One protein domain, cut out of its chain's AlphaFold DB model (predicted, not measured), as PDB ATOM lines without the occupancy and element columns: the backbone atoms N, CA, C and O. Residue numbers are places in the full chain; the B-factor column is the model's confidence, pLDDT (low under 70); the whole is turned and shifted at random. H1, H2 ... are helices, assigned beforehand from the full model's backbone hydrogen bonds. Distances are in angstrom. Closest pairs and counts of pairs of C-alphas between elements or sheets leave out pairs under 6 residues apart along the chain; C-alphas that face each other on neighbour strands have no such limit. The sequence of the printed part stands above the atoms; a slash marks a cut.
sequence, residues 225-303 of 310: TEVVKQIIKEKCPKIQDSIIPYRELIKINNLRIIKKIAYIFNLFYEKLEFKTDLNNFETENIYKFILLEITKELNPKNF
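AT A GLANCE: This is residues 225 to 303 of the 310 residues of the protein "KAP NTPase domain-containing protein" of Campylobacter lari (UniProt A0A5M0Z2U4). Two long helices, H3 and H4, run opposite ways; H1 packs on H3, apart from H4, and the short H2 packs on residues 292 to 296 of H4. The printed part has 79 residues, with named helices H1, H2, H3, H4 in order and no named strand: all helix. It is compact, with a radius of gyration of the C-alphas of 12.1 A and spans of 34 by 25 by 18 A.

IN THESE COORDINATES: H1, residues 225 to 235, begins at C-alpha 225 (3.907, 46.373, -15.552) and is 15.4 A long. H2 is residues 246 to 249, 4.9 A. H3, residues 255 to 273, is 26.5 A. H4, residues 281 to 297, is 24.6 A and ends at C-alpha 297 (16.858, 48.779, -30.400).

HOW THE PARTS SIT: H1 touches H3 the same way at a steep tilt of 41 degrees; the closest C-alphas, Ile 232 and Ala 262, are 6.0 A apart. H3 and H4 form a helical hairpin, a shallow tilt of 30 degrees, but only just touch, with 3 pairs of C-alphas within 8 A, Ile 261 and Thr 295 closest at 6.6 A. H2 touches H4, closest C-alphas Leu 249 and Thr 295, 6.7 A. Every O i to N i+4 pair is within hydrogen-bond range in H1, H3 and H4; H2 is too short for one.

THE WHOLE: The farthest C-alphas, Asp 277 and Phe 303, are 34.7 A apart. The printed part has no cut and no long link. pLDDT is under 70 at 17 residues, among them 271 to 279 and 300 to 303.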
ATOM      1  N   THR A 225       2.929  45.704 -16.424       91.50
ATOM      2  CA  THR A 225       3.907  46.373 -15.552       91.50
ATOM      3  C   THR A 225       4.444  45.470 -14.452       91.50
ATOM      4  O   THR A 225       5.656  45.298 -14.327       91.50
ATOM      5  N   GLU A 226       3.550  44.868 -13.672       89.00
ATOM      6  CA  GLU A 226       3.939  44.008 -12.552       89.00
ATOM      7  C   GLU A 226       4.605  42.717 -13.046       89.00
ATOM      8  O   GLU A 226       5.569  42.243 -12.449       89.00
ATOM      9  N   VAL A 227       4.175  42.202 -14.203       92.19
ATOM     10  CA  VAL A 227       4.787  41.025 -14.836       92.19
ATOM     11  C   VAL A 227       6.203  41.325 -15.332       92.19
ATOM     12  O   VAL A 227       7.102  40.509 -15.147       92.19
ATOM     13  N   VAL A 228       6.436  42.500 -15.924       93.50
ATOM     14  CA  VAL A 228       7.768  42.942 -16.367       93.50
ATOM     15  C   VAL A 228       8.699  43.124 -15.176       93.50
ATOM     16  O   VAL A 228       9.800  42.579 -15.200       93.50
ATOM     17  N   LYS A 229       8.262  43.826 -14.122       91.75
ATOM     18  CA  LYS A 229       9.043  43.967 -12.881       91.75
ATOM     19  C   LYS A 229       9.437  42.610 -12.316       91.75
ATOM     20  O   LYS A 229      10.595  42.396 -11.974       91.75
ATOM     21  N   GLN A 230       8.496  41.671 -12.293       90.50
ATOM     22  CA  GLN A 230       8.763  40.309 -11.859       90.50
ATOM     23  C   GLN A 230       9.801  39.598 -12.738       90.50
ATOM     24  O   GLN A 230      10.740  39.013 -12.202       90.50
ATOM     25  N   ILE A 231       9.683  39.681 -14.069       91.31
ATOM     26  CA  ILE A 231      10.670  39.108 -15.000       91.31
ATOM     27  C   ILE A 231      12.066  39.662 -14.725       91.31
ATOM     28  O   ILE A 231      13.019  38.887 -14.661       91.31
ATOM     29  N   ILE A 232      12.193  40.985 -14.600       92.81
ATOM     30  CA  ILE A 232      13.488  41.635 -14.394       92.81
ATOM     31  C   ILE A 232      14.066  41.247 -13.036       92.81
ATOM     32  O   ILE A 232      15.206  40.804 -12.987       92.81
ATOM     33  N   LYS A 233      13.281  41.302 -11.957       91.06
ATOM     34  CA  LYS A 233      13.740  40.912 -10.619       91.06
ATOM     35  C   LYS A 233      14.231  39.461 -10.564       91.06
ATOM     36  O   LYS A 233      15.239  39.177  -9.928       91.06
ATOM     37  N   GLU A 234      13.532  38.542 -11.234       88.94
ATOM     38  CA  GLU A 234      13.903  37.120 -11.265       88.94
ATOM     39  C   GLU A 234      15.118  36.846 -12.171       88.94
ATOM     40  O   GLU A 234      15.946  35.996 -11.847       88.94
ATOM     41  N   LYS A 235      15.238  37.535 -13.315       88.75
ATOM     42  CA  LYS A 235      16.292  37.272 -14.318       88.75
ATOM     43  C   LYS A 235      17.539  38.137 -14.183       88.75
ATOM     44  O   LYS A 235      18.581  37.752 -14.702       88.75
ATOM     45  N   CYS A 236      17.428  39.285 -13.532       90.00
ATOM     46  CA  CYS A 236      18.488  40.273 -13.365       90.00
ATOM     47  C   CYS A 236      18.648  40.667 -11.882       90.00
ATOM     48  O   CYS A 236      18.704  41.857 -11.587       90.00
ATOM     49  N   PRO A 237      18.728  39.713 -10.930       90.06
ATOM     50  CA  PRO A 237      18.644  40.015  -9.496       90.06
ATOM     51  C   PRO A 237      19.796  40.885  -8.969       90.06
ATOM     52  O   PRO A 237      19.669  41.484  -7.906       90.06
ATOM     53  N   LYS A 238      20.923  40.930  -9.689       87.00
ATOM     54  CA  LYS A 238      22.099  41.734  -9.335       87.00
ATOM     55  C   LYS A 238      22.033  43.174  -9.852       87.00
ATOM     56  O   LYS A 238      22.777  44.020  -9.374       87.00
ATOM     57  N   ILE A 239      21.183  43.452 -10.839       86.75
ATOM     58  CA  ILE A 239      21.077  44.789 -11.423       86.75
ATOM     59  C   ILE A 239      20.150  45.617 -10.536       86.75
ATOM     60  O   ILE A 239      19.017  45.215 -10.282       86.75
ATOM     61  N   GLN A 240      20.621  46.776 -10.075       87.19
ATOM     62  CA  GLN A 240      19.809  47.667  -9.250       87.19
ATOM     63  C   GLN A 240      18.593  48.187 -10.029       87.19
ATOM     64  O   GLN A 240      18.704  48.597 -11.187       87.19
ATOM     65  N   ASP A 241      17.431  48.226  -9.370       88.62
ATOM     66  CA  ASP A 241      16.164  48.641  -9.986       88.62
ATOM     67  C   ASP A 241      16.200  50.077 -10.550       88.62
ATOM     68  O   ASP A 241      15.505  50.366 -11.524       88.62
ATOM     69  N   SER A 242      17.028  50.969  -9.988       87.19
ATOM     70  CA  SER A 242      17.217  52.360 -10.447       87.19
ATOM     71  C   SER A 242      17.810  52.471 -11.860       87.19
ATOM     72  O   SER A 242      17.576  53.468 -12.556       87.19
ATOM     73  N   ILE A 243      18.561  51.450 -12.285       86.06
ATOM     74  CA  ILE A 243      19.286  51.400 -13.561       86.06
ATOM     75  C   ILE A 243      18.382  50.845 -14.674       86.06
ATOM     76  O   ILE A 243      18.573  51.141 -15.855       86.06
ATOM     77  N   ILE A 244      17.356  50.068 -14.317       91.81
ATOM     78  CA  ILE A 244      16.470  49.406 -15.276       91.81
ATOM     79  C   ILE A 244      15.523  50.423 -15.949       91.81
ATOM     80  O   ILE A 244      14.767  51.125 -15.269       91.81
ATOM     81  N   PRO A 245      15.447  50.467 -17.295       91.06
ATOM     82  CA  PRO A 245      14.569  51.381 -18.028       91.06
ATOM     83  C   PRO A 245      13.109  50.884 -18.069       91.06
ATOM     84  O   PRO A 245      12.534  50.669 -19.137       91.06
ATOM     85  N   TYR A 246      12.466  50.721 -16.906       92.81
ATOM     86  CA  TYR A 246      11.101  50.181 -16.797       92.81
ATOM     87  C   TYR A 246      10.074  50.923 -17.661       92.81
ATOM     88  O   TYR A 246       9.200  50.287 -18.248       92.81
ATOM     89  N   ARG A 247      10.202  52.251 -17.793       91.50
ATOM     90  CA  ARG A 247       9.313  53.073 -18.634       91.50
ATOM     91  C   ARG A 247       9.275  52.604 -20.088       91.50
ATOM     92  O   ARG A 247       8.213  52.656 -20.701       91.50
ATOM     93  N   GLU A 248      10.401  52.117 -20.610       90.12
ATOM     94  CA  GLU A 248      10.492  51.657 -21.995       90.12
ATOM     95  C   GLU A 248      10.175  50.175 -22.132       90.12
ATOM     96  O   GLU A 248       9.505  49.783 -23.086       90.12
ATOM     97  N   LEU A 249      10.551  49.367 -21.139       90.50
ATOM     98  CA  LEU A 249      10.186  47.952 -21.095       90.50
ATOM     99  C   LEU A 249       8.664  47.761 -21.094       90.50
ATOM    100  O   LEU A 249       8.142  46.963 -21.861       90.50
ATOM    101  N   ILE A 250       7.922  48.527 -20.291       91.25
ATOM    102  CA  ILE A 250       6.463  48.367 -20.152       91.25
ATOM    103  C   ILE A 250       5.711  48.684 -21.461       91.25
ATOM    104  O   ILE A 250       4.601  48.201 -21.663       91.25
ATOM    105  N   LYS A 251       6.320  49.433 -22.394       89.44
ATOM    106  CA  LYS A 251       5.749  49.711 -23.725       89.44
ATOM    107  C   LYS A 251       5.849  48.519 -24.689       89.44
ATOM    108  O   LYS A 251       5.252  48.563 -25.767       89.44
ATOM    109  N   ILE A 252       6.625  47.488 -24.346       87.56
ATOM    110  CA  ILE A 252       6.825  46.294 -25.168       87.56
ATOM    111  C   ILE A 252       5.826  45.219 -24.726       87.56
ATOM    112  O   ILE A 252       6.060  44.467 -23.784       87.56
ATOM    113  N   ASN A 253       4.733  45.080 -25.477       82.00
ATOM    114  CA  ASN A 253       3.658  44.129 -25.156       82.00
ATOM    115  C   ASN A 253       4.024  42.655 -25.433       82.00
ATOM    116  O   ASN A 253       3.265  41.741 -25.114       82.00
ATOM    117  N   ASN A 254       5.185  42.395 -26.044       86.50
ATOM    118  CA  ASN A 254       5.661  41.047 -26.334       86.50
ATOM    119  C   ASN A 254       6.660  40.583 -25.267       86.50
ATOM    120  O   ASN A 254       7.863  40.838 -25.359       86.50
ATOM    121  N   LEU A 255       6.179  39.811 -24.293       90.00
ATOM    122  CA  LEU A 255       7.018  39.286 -23.213       90.00
ATOM    123  C   LEU A 255       8.174  38.393 -23.686       90.00
ATOM    124  O   LEU A 255       9.161  38.247 -22.966       90.00
ATOM    125  N   ARG A 256       8.115  37.809 -24.894       86.25
ATOM    126  CA  ARG A 256       9.267  37.073 -25.450       86.25
ATOM    127  C   ARG A 256      10.442  38.012 -25.720       86.25
ATOM    128  O   ARG A 256      11.584  37.594 -25.559       86.25
ATOM    129  N   ILE A 257      10.174  39.260 -26.101       87.06
ATOM    130  CA  ILE A 257      11.195  40.295 -26.302       87.06
ATOM    131  C   ILE A 257      11.724  40.769 -24.949       87.06
ATOM    132  O   ILE A 257      12.934  40.788 -24.764       87.06
ATOM    133  N   ILE A 258      10.847  41.019 -23.970       89.81
ATOM    134  CA  ILE A 258      11.264  41.360 -22.597       89.81
ATOM    135  C   ILE A 258      12.217  40.307 -22.024       89.81
ATOM    136  O   ILE A 258      13.257  40.652 -21.475       89.81
ATOM    137  N   LYS A 259      11.922  39.015 -22.210       87.38
ATOM    138  CA  LYS A 259      12.823  37.928 -21.792       87.38
ATOM    139  C   LYS A 259      14.195  37.997 -22.464       87.38
ATOM    140  O   LYS A 259      15.192  37.708 -21.808       87.38
ATOM    141  N   LYS A 260      14.246  38.337 -23.757       85.56
ATOM    142  CA  LYS A 260      15.509  38.510 -24.490       85.56
ATOM    143  C   LYS A 260      16.288  39.708 -23.955       85.56
ATOM    144  O   LYS A 260      17.480  39.574 -23.718       85.56
ATOM    145  N   ILE A 261      15.611  40.831 -23.709       85.81
ATOM    146  CA  ILE A 261      16.223  42.026 -23.119       85.81
ATOM    147  C   ILE A 261      16.791  41.698 -21.735       85.81
ATOM    148  O   ILE A 261      17.965  41.943 -21.502       85.81
ATOM    149  N   ALA A 262      16.016  41.050 -20.860       89.06
ATOM    150  CA  ALA A 262      16.475  40.635 -19.532       89.06
ATOM    151  C   ALA A 262      17.704  39.707 -19.595       89.06
ATOM    152  O   ALA A 262      18.649  39.850 -18.825       89.06
ATOM    153  N   TYR A 263      17.725  38.772 -20.550       83.94
ATOM    154  CA  TYR A 263      18.895  37.924 -20.781       83.94
ATOM    155  C   TYR A 263      20.131  38.740 -21.191       83.94
ATOM    156  O   TYR A 263      21.214  38.523 -20.650       83.94
ATOM    157  N   ILE A 264      19.969  39.697 -22.111       80.38
ATOM    158  CA  ILE A 264      21.055  40.578 -22.558       80.38
ATOM    159  C   ILE A 264      21.531  41.473 -21.413       80.38
ATOM    160  O   ILE A 264      22.735  41.613 -21.234       80.38
ATOM    161  N   PHE A 265      20.617  42.028 -20.615       85.06
ATOM    162  CA  PHE A 265      20.937  42.825 -19.432       85.06
ATOM    163  C   PHE A 265      21.823  42.043 -18.466       85.06
ATOM    164  O   PHE A 265      22.879  42.533 -18.079       85.06
ATOM    165  N   ASN A 266      21.432  40.810 -18.127       80.56
ATOM    166  CA  ASN A 266      22.213  39.973 -17.221       80.56
ATOM    167  C   ASN A 266      23.593  39.626 -17.808       80.56
ATOM    168  O   ASN A 266      24.601  39.745 -17.120       80.56
ATOM    169  N   LEU A 267      23.657  39.270 -19.096       77.56
ATOM    170  CA  LEU A 267      24.921  38.971 -19.781       77.56
ATOM    171  C   LEU A 267      25.853  40.191 -19.850       77.56
ATOM    172  O   LEU A 267      27.071  40.055 -19.743       77.56
ATOM    173  N   PHE A 268      25.288  41.376 -20.062       75.25
ATOM    174  CA  PHE A 268      26.026  42.631 -20.089       75.25
ATOM    175  C   PHE A 268      26.576  42.980 -18.703       75.25
ATOM    176  O   PHE A 268      27.768  43.252 -18.579       75.25
ATOM    177  N   TYR A 269      25.730  42.886 -17.672       76.31
ATOM    178  CA  TYR A 269      26.118  43.106 -16.282       76.31
ATOM    179  C   TYR A 269      27.263  42.176 -15.858       76.31
ATOM    180  O   TYR A 269      28.298  42.656 -15.406       76.31
ATOM    181  N   GLU A 270      27.147  40.864 -16.094       71.81
ATOM    182  CA  GLU A 270      28.193  39.886 -15.743       71.81
ATOM    183  C   GLU A 270      29.542  40.188 -16.411       71.81
ATOM    184  O   GLU A 270      30.599  40.061 -15.792       71.81
ATOM    185  N   LYS A 271      29.530  40.611 -17.682       68.81
ATOM    186  CA  LYS A 271      30.762  40.915 -18.429       68.81
ATOM    187  C   LYS A 271      31.469  42.181 -17.960       68.81
ATOM    188  O   LYS A 271      32.674  42.303 -18.187       68.81
ATOM    189  N   LEU A 272      30.738  43.128 -17.386       66.69
ATOM    190  CA  LEU A 272      31.293  44.407 -16.964       66.69
ATOM    191  C   LEU A 272      31.555  44.489 -15.455       66.69
ATOM    192  O   LEU A 272      32.510  45.154 -15.072       66.69
ATOM    193  N   GLU A 273      30.822  43.754 -14.612       60.12
ATOM    194  CA  GLU A 273      31.196  43.516 -13.205       60.12
ATOM    195  C   GLU A 273      32.604  42.889 -13.124       60.12
ATOM    196  O   GLU A 273      33.395  43.231 -12.252       60.12
ATOM    197  N   PHE A 274      32.985  42.070 -14.115       53.78
ATOM    198  CA  PHE A 274      34.356  41.565 -14.264       53.78
ATOM    199  C   PHE A 274      35.408  42.661 -14.549       53.78
ATOM    200  O   PHE A 274      36.603  42.412 -14.413       53.78
ATOM    201  N   LYS A 275      35.000  43.858 -14.994       54.28
ATOM    202  CA  LYS A 275      35.898  44.899 -15.526       54.28
ATOM    203  C   LYS A 275      35.913  46.220 -14.750       54.28
ATOM    204  O   LYS A 275      36.861  46.976 -14.941       54.28
ATOM    205  N   THR A 276      34.911  46.537 -13.927       56.88
ATOM    206  CA  THR A 276      34.762  47.880 -13.322       56.88
ATOM    207  C   THR A 276      34.090  47.859 -11.948       56.88
ATOM    208  O   THR A 276      33.173  47.069 -11.740       56.88
ATOM    209  N   ASP A 277      34.472  48.787 -11.059       63.78
ATOM    210  CA  ASP A 277      33.734  49.072  -9.818       63.78
ATOM    211  C   ASP A 277      32.417  49.792 -10.148       63.78
ATOM    212  O   ASP A 277      32.388  50.931 -10.627       63.78
ATOM    213  N   LEU A 278      31.315  49.078  -9.940       58.69
ATOM    214  CA  LEU A 278      29.956  49.509 -10.257       58.69
ATOM    215  C   LEU A 278      29.396  50.551  -9.282       58.69
ATOM    216  O   LEU A 278      28.332  51.102  -9.547       58.69
ATOM    217  N   ASN A 279      30.103  50.848  -8.190       63.06
ATOM    218  CA  ASN A 279      29.664  51.829  -7.194       63.06
ATOM    219  C   ASN A 279      29.980  53.288  -7.583       63.06
ATOM    220  O   ASN A 279      29.626  54.210  -6.851       63.06
ATOM    221  N   ASN A 280      30.645  53.520  -8.722       70.12
ATOM    222  CA  ASN A 280      30.896  54.863  -9.244       70.12
ATOM    223  C   ASN A 280      29.662  55.402 -10.003       70.12
ATOM    224  O   ASN A 280      29.180  54.778 -10.949       70.12
ATOM    225  N   PHE A 281      29.200  56.600  -9.629       69.88
ATOM    226  CA  PHE A 281      28.066  57.306 -10.239       69.88
ATOM    227  C   PHE A 281      28.196  57.491 -11.764       69.88
ATOM    228  O   PHE A 281      27.206  57.405 -12.495       69.88
ATOM    229  N   GLU A 282      29.406  57.725 -12.280       69.38
ATOM    230  CA  GLU A 282      29.631  57.836 -13.729       69.38
ATOM    231  C   GLU A 282      29.400  56.495 -14.438       69.38
ATOM    232  O   GLU A 282      28.721  56.437 -15.468       69.38
ATOM    233  N   THR A 283      29.894  55.404 -13.846       67.06
ATOM    234  CA  THR A 283      29.682  54.039 -14.336       67.06
ATOM    235  C   THR A 283      28.191  53.696 -14.343       67.06
ATOM    236  O   THR A 283      27.686  53.205 -15.352       67.06
ATOM    237  N   GLU A 284      27.450  54.019 -13.279       72.00
ATOM    238  CA  GLU A 284      26.003  53.769 -13.199       72.00
ATOM    239  C   GLU A 284      25.227  54.452 -14.342       72.00
ATOM    240  O   GLU A 284      24.382  53.828 -14.993       72.00
ATOM    241  N   ASN A 285      25.548  55.714 -14.647       70.62
ATOM    242  CA  ASN A 285      24.894  56.460 -15.726       70.62
ATOM    243  C   ASN A 285      25.173  55.860 -17.113       70.62
ATOM    244  O   ASN A 285      24.258  55.776 -17.939       70.62
ATOM    245  N   ILE A 286      26.401  55.394 -17.361       69.56
ATOM    246  CA  ILE A 286      26.761  54.704 -18.609       69.56
ATOM    247  C   ILE A 286      25.953  53.410 -18.750       69.56
ATOM    248  O   ILE A 286      25.392  53.142 -19.815       69.56
ATOM    249  N   TYR A 287      25.830  52.624 -17.678       74.06
ATOM    250  CA  TYR A 287      25.016  51.409 -17.697       74.06
ATOM    251  C   TYR A 287      23.556  51.717 -17.988       74.06
ATOM    252  O   TYR A 287      22.965  51.100 -18.872       74.06
ATOM    253  N   LYS A 288      22.984  52.701 -17.292       78.69
ATOM    254  CA  LYS A 288      21.602  53.131 -17.504       78.69
ATOM    255  C   LYS A 288      21.354  53.542 -18.954       78.69
ATOM    256  O   LYS A 288      20.344  53.143 -19.534       78.69
ATOM    257  N   PHE A 289      22.285  54.288 -19.553       70.94
ATOM    258  CA  PHE A 289      22.230  54.654 -20.966       70.94
ATOM    259  C   PHE A 289      22.256  53.415 -21.875       70.94
ATOM    260  O   PHE A 289      21.390  53.265 -22.731       70.94
ATOM    261  N   ILE A 290      23.178  52.476 -21.651       72.94
ATOM    262  CA  ILE A 290      23.299  51.274 -22.490       72.94
ATOM    263  C   ILE A 290      22.065  50.371 -22.373       72.94
ATOM    264  O   ILE A 290      21.552  49.902 -23.390       72.94
ATOM    265  N   LEU A 291      21.542  50.148 -21.161       77.50
ATOM    266  CA  LEU A 291      20.314  49.367 -20.976       77.50
ATOM    267  C   LEU A 291      19.127  50.025 -21.693       77.50
ATOM    268  O   LEU A 291      18.300  49.330 -22.295       77.50
ATOM    269  N   LEU A 292      19.048  51.360 -21.658       75.62
ATOM    270  CA  LEU A 292      18.034  52.125 -22.375       75.62
ATOM    271  C   LEU A 292      18.157  51.942 -23.896       75.62
ATOM    272  O   LEU A 292      17.148  51.654 -24.538       75.62
ATOM    273  N   GLU A 293      19.361  52.042 -24.463       72.31
ATOM    274  CA  GLU A 293      19.588  51.856 -25.904       72.31
ATOM    275  C   GLU A 293      19.291  50.420 -26.357       72.31
ATOM    276  O   GLU A 293      18.542  50.228 -27.312       72.31
ATOM    277  N   ILE A 294      19.726  49.395 -25.612       74.25
ATOM    278  CA  ILE A 294      19.349  47.989 -25.870       74.25
ATOM    279  C   ILE A 294      17.823  47.823 -25.889       74.25
ATOM    280  O   ILE A 294      17.273  47.124 -26.744       74.25
ATOM    281  N   THR A 295      17.126  48.459 -24.943       75.12
ATOM    282  CA  THR A 295      15.661  48.385 -24.869       75.12
ATOM    283  C   THR A 295      15.004  49.031 -26.082       75.12
ATOM    284  O   THR A 295      14.040  48.478 -26.610       75.12
ATOM    285  N   LYS A 296      15.514  50.184 -26.532       73.69
ATOM    286  CA  LYS A 296      15.022  50.873 -27.728       73.69
ATOM    287  C   LYS A 296      15.278  50.043 -28.984       73.69
ATOM    288  O   LYS A 296      14.330  49.799 -29.721       73.69
ATOM    289  N   GLU A 297      16.495  49.567 -29.209       73.81
ATOM    290  CA  GLU A 297      16.858  48.779 -30.400       73.81
ATOM    291  C   GLU A 297      16.011  47.509 -30.549       73.81
ATOM    292  O   GLU A 297      15.578  47.138 -31.637       73.81
ATOM    293  N   LEU A 298      15.705  46.843 -29.434       73.88
ATOM    294  CA  LEU A 298      14.908  45.616 -29.438       73.88
ATOM    295  C   LEU A 298      13.398  45.865 -29.356       73.88
ATOM    296  O   LEU A 298      12.621  44.906 -29.397       73.88
ATOM    297  N   ASN A 299      12.963  47.122 -29.246       73.62
ATOM    298  CA  ASN A 299      11.549  47.460 -29.252       73.62
ATOM    299  C   ASN A 299      10.983  47.273 -30.670       73.62
ATOM    300  O   ASN A 299      11.428  47.944 -31.602       73.62
ATOM    301  N   PRO A 300       9.953  46.432 -30.862       62.47
ATOM    302  CA  PRO A 300       9.386  46.190 -32.186       62.47
ATOM    303  C   PRO A 300       8.821  47.449 -32.863       62.47
ATOM    304  O   PRO A 300       8.738  47.470 -34.081       62.47
ATOM    305  N   LYS A 301       8.485  48.519 -32.123       64.75
ATOM    306  CA  LYS A 301       8.069  49.802 -32.728       64.75
ATOM    307  C   LYS A 301       9.206  50.540 -33.453       64.75
ATOM    308  O   LYS A 301       8.921  51.382 -34.296       64.75
ATOM    309  N   ASN A 302      10.464  50.226 -33.136       53.06
ATOM    310  CA  ASN A 302      11.645  50.791 -33.791       53.06
ATOM    311  C   ASN A 302      12.090  49.975 -35.014       53.06
ATOM    312  O   ASN A 302      12.817  50.492 -35.857       53.06
ATOM    313  N   PHE A 303      11.578  48.750 -35.176       49.50
ATOM    314  CA  PHE A 303      11.578  48.053 -36.461       49.50
ATOM    315  C   PHE A 303      10.530  48.708 -37.373       49.50
ATOM    316  O   PHE A 303       9.471  48.141 -37.637       49.50
TER     317      PHE A 303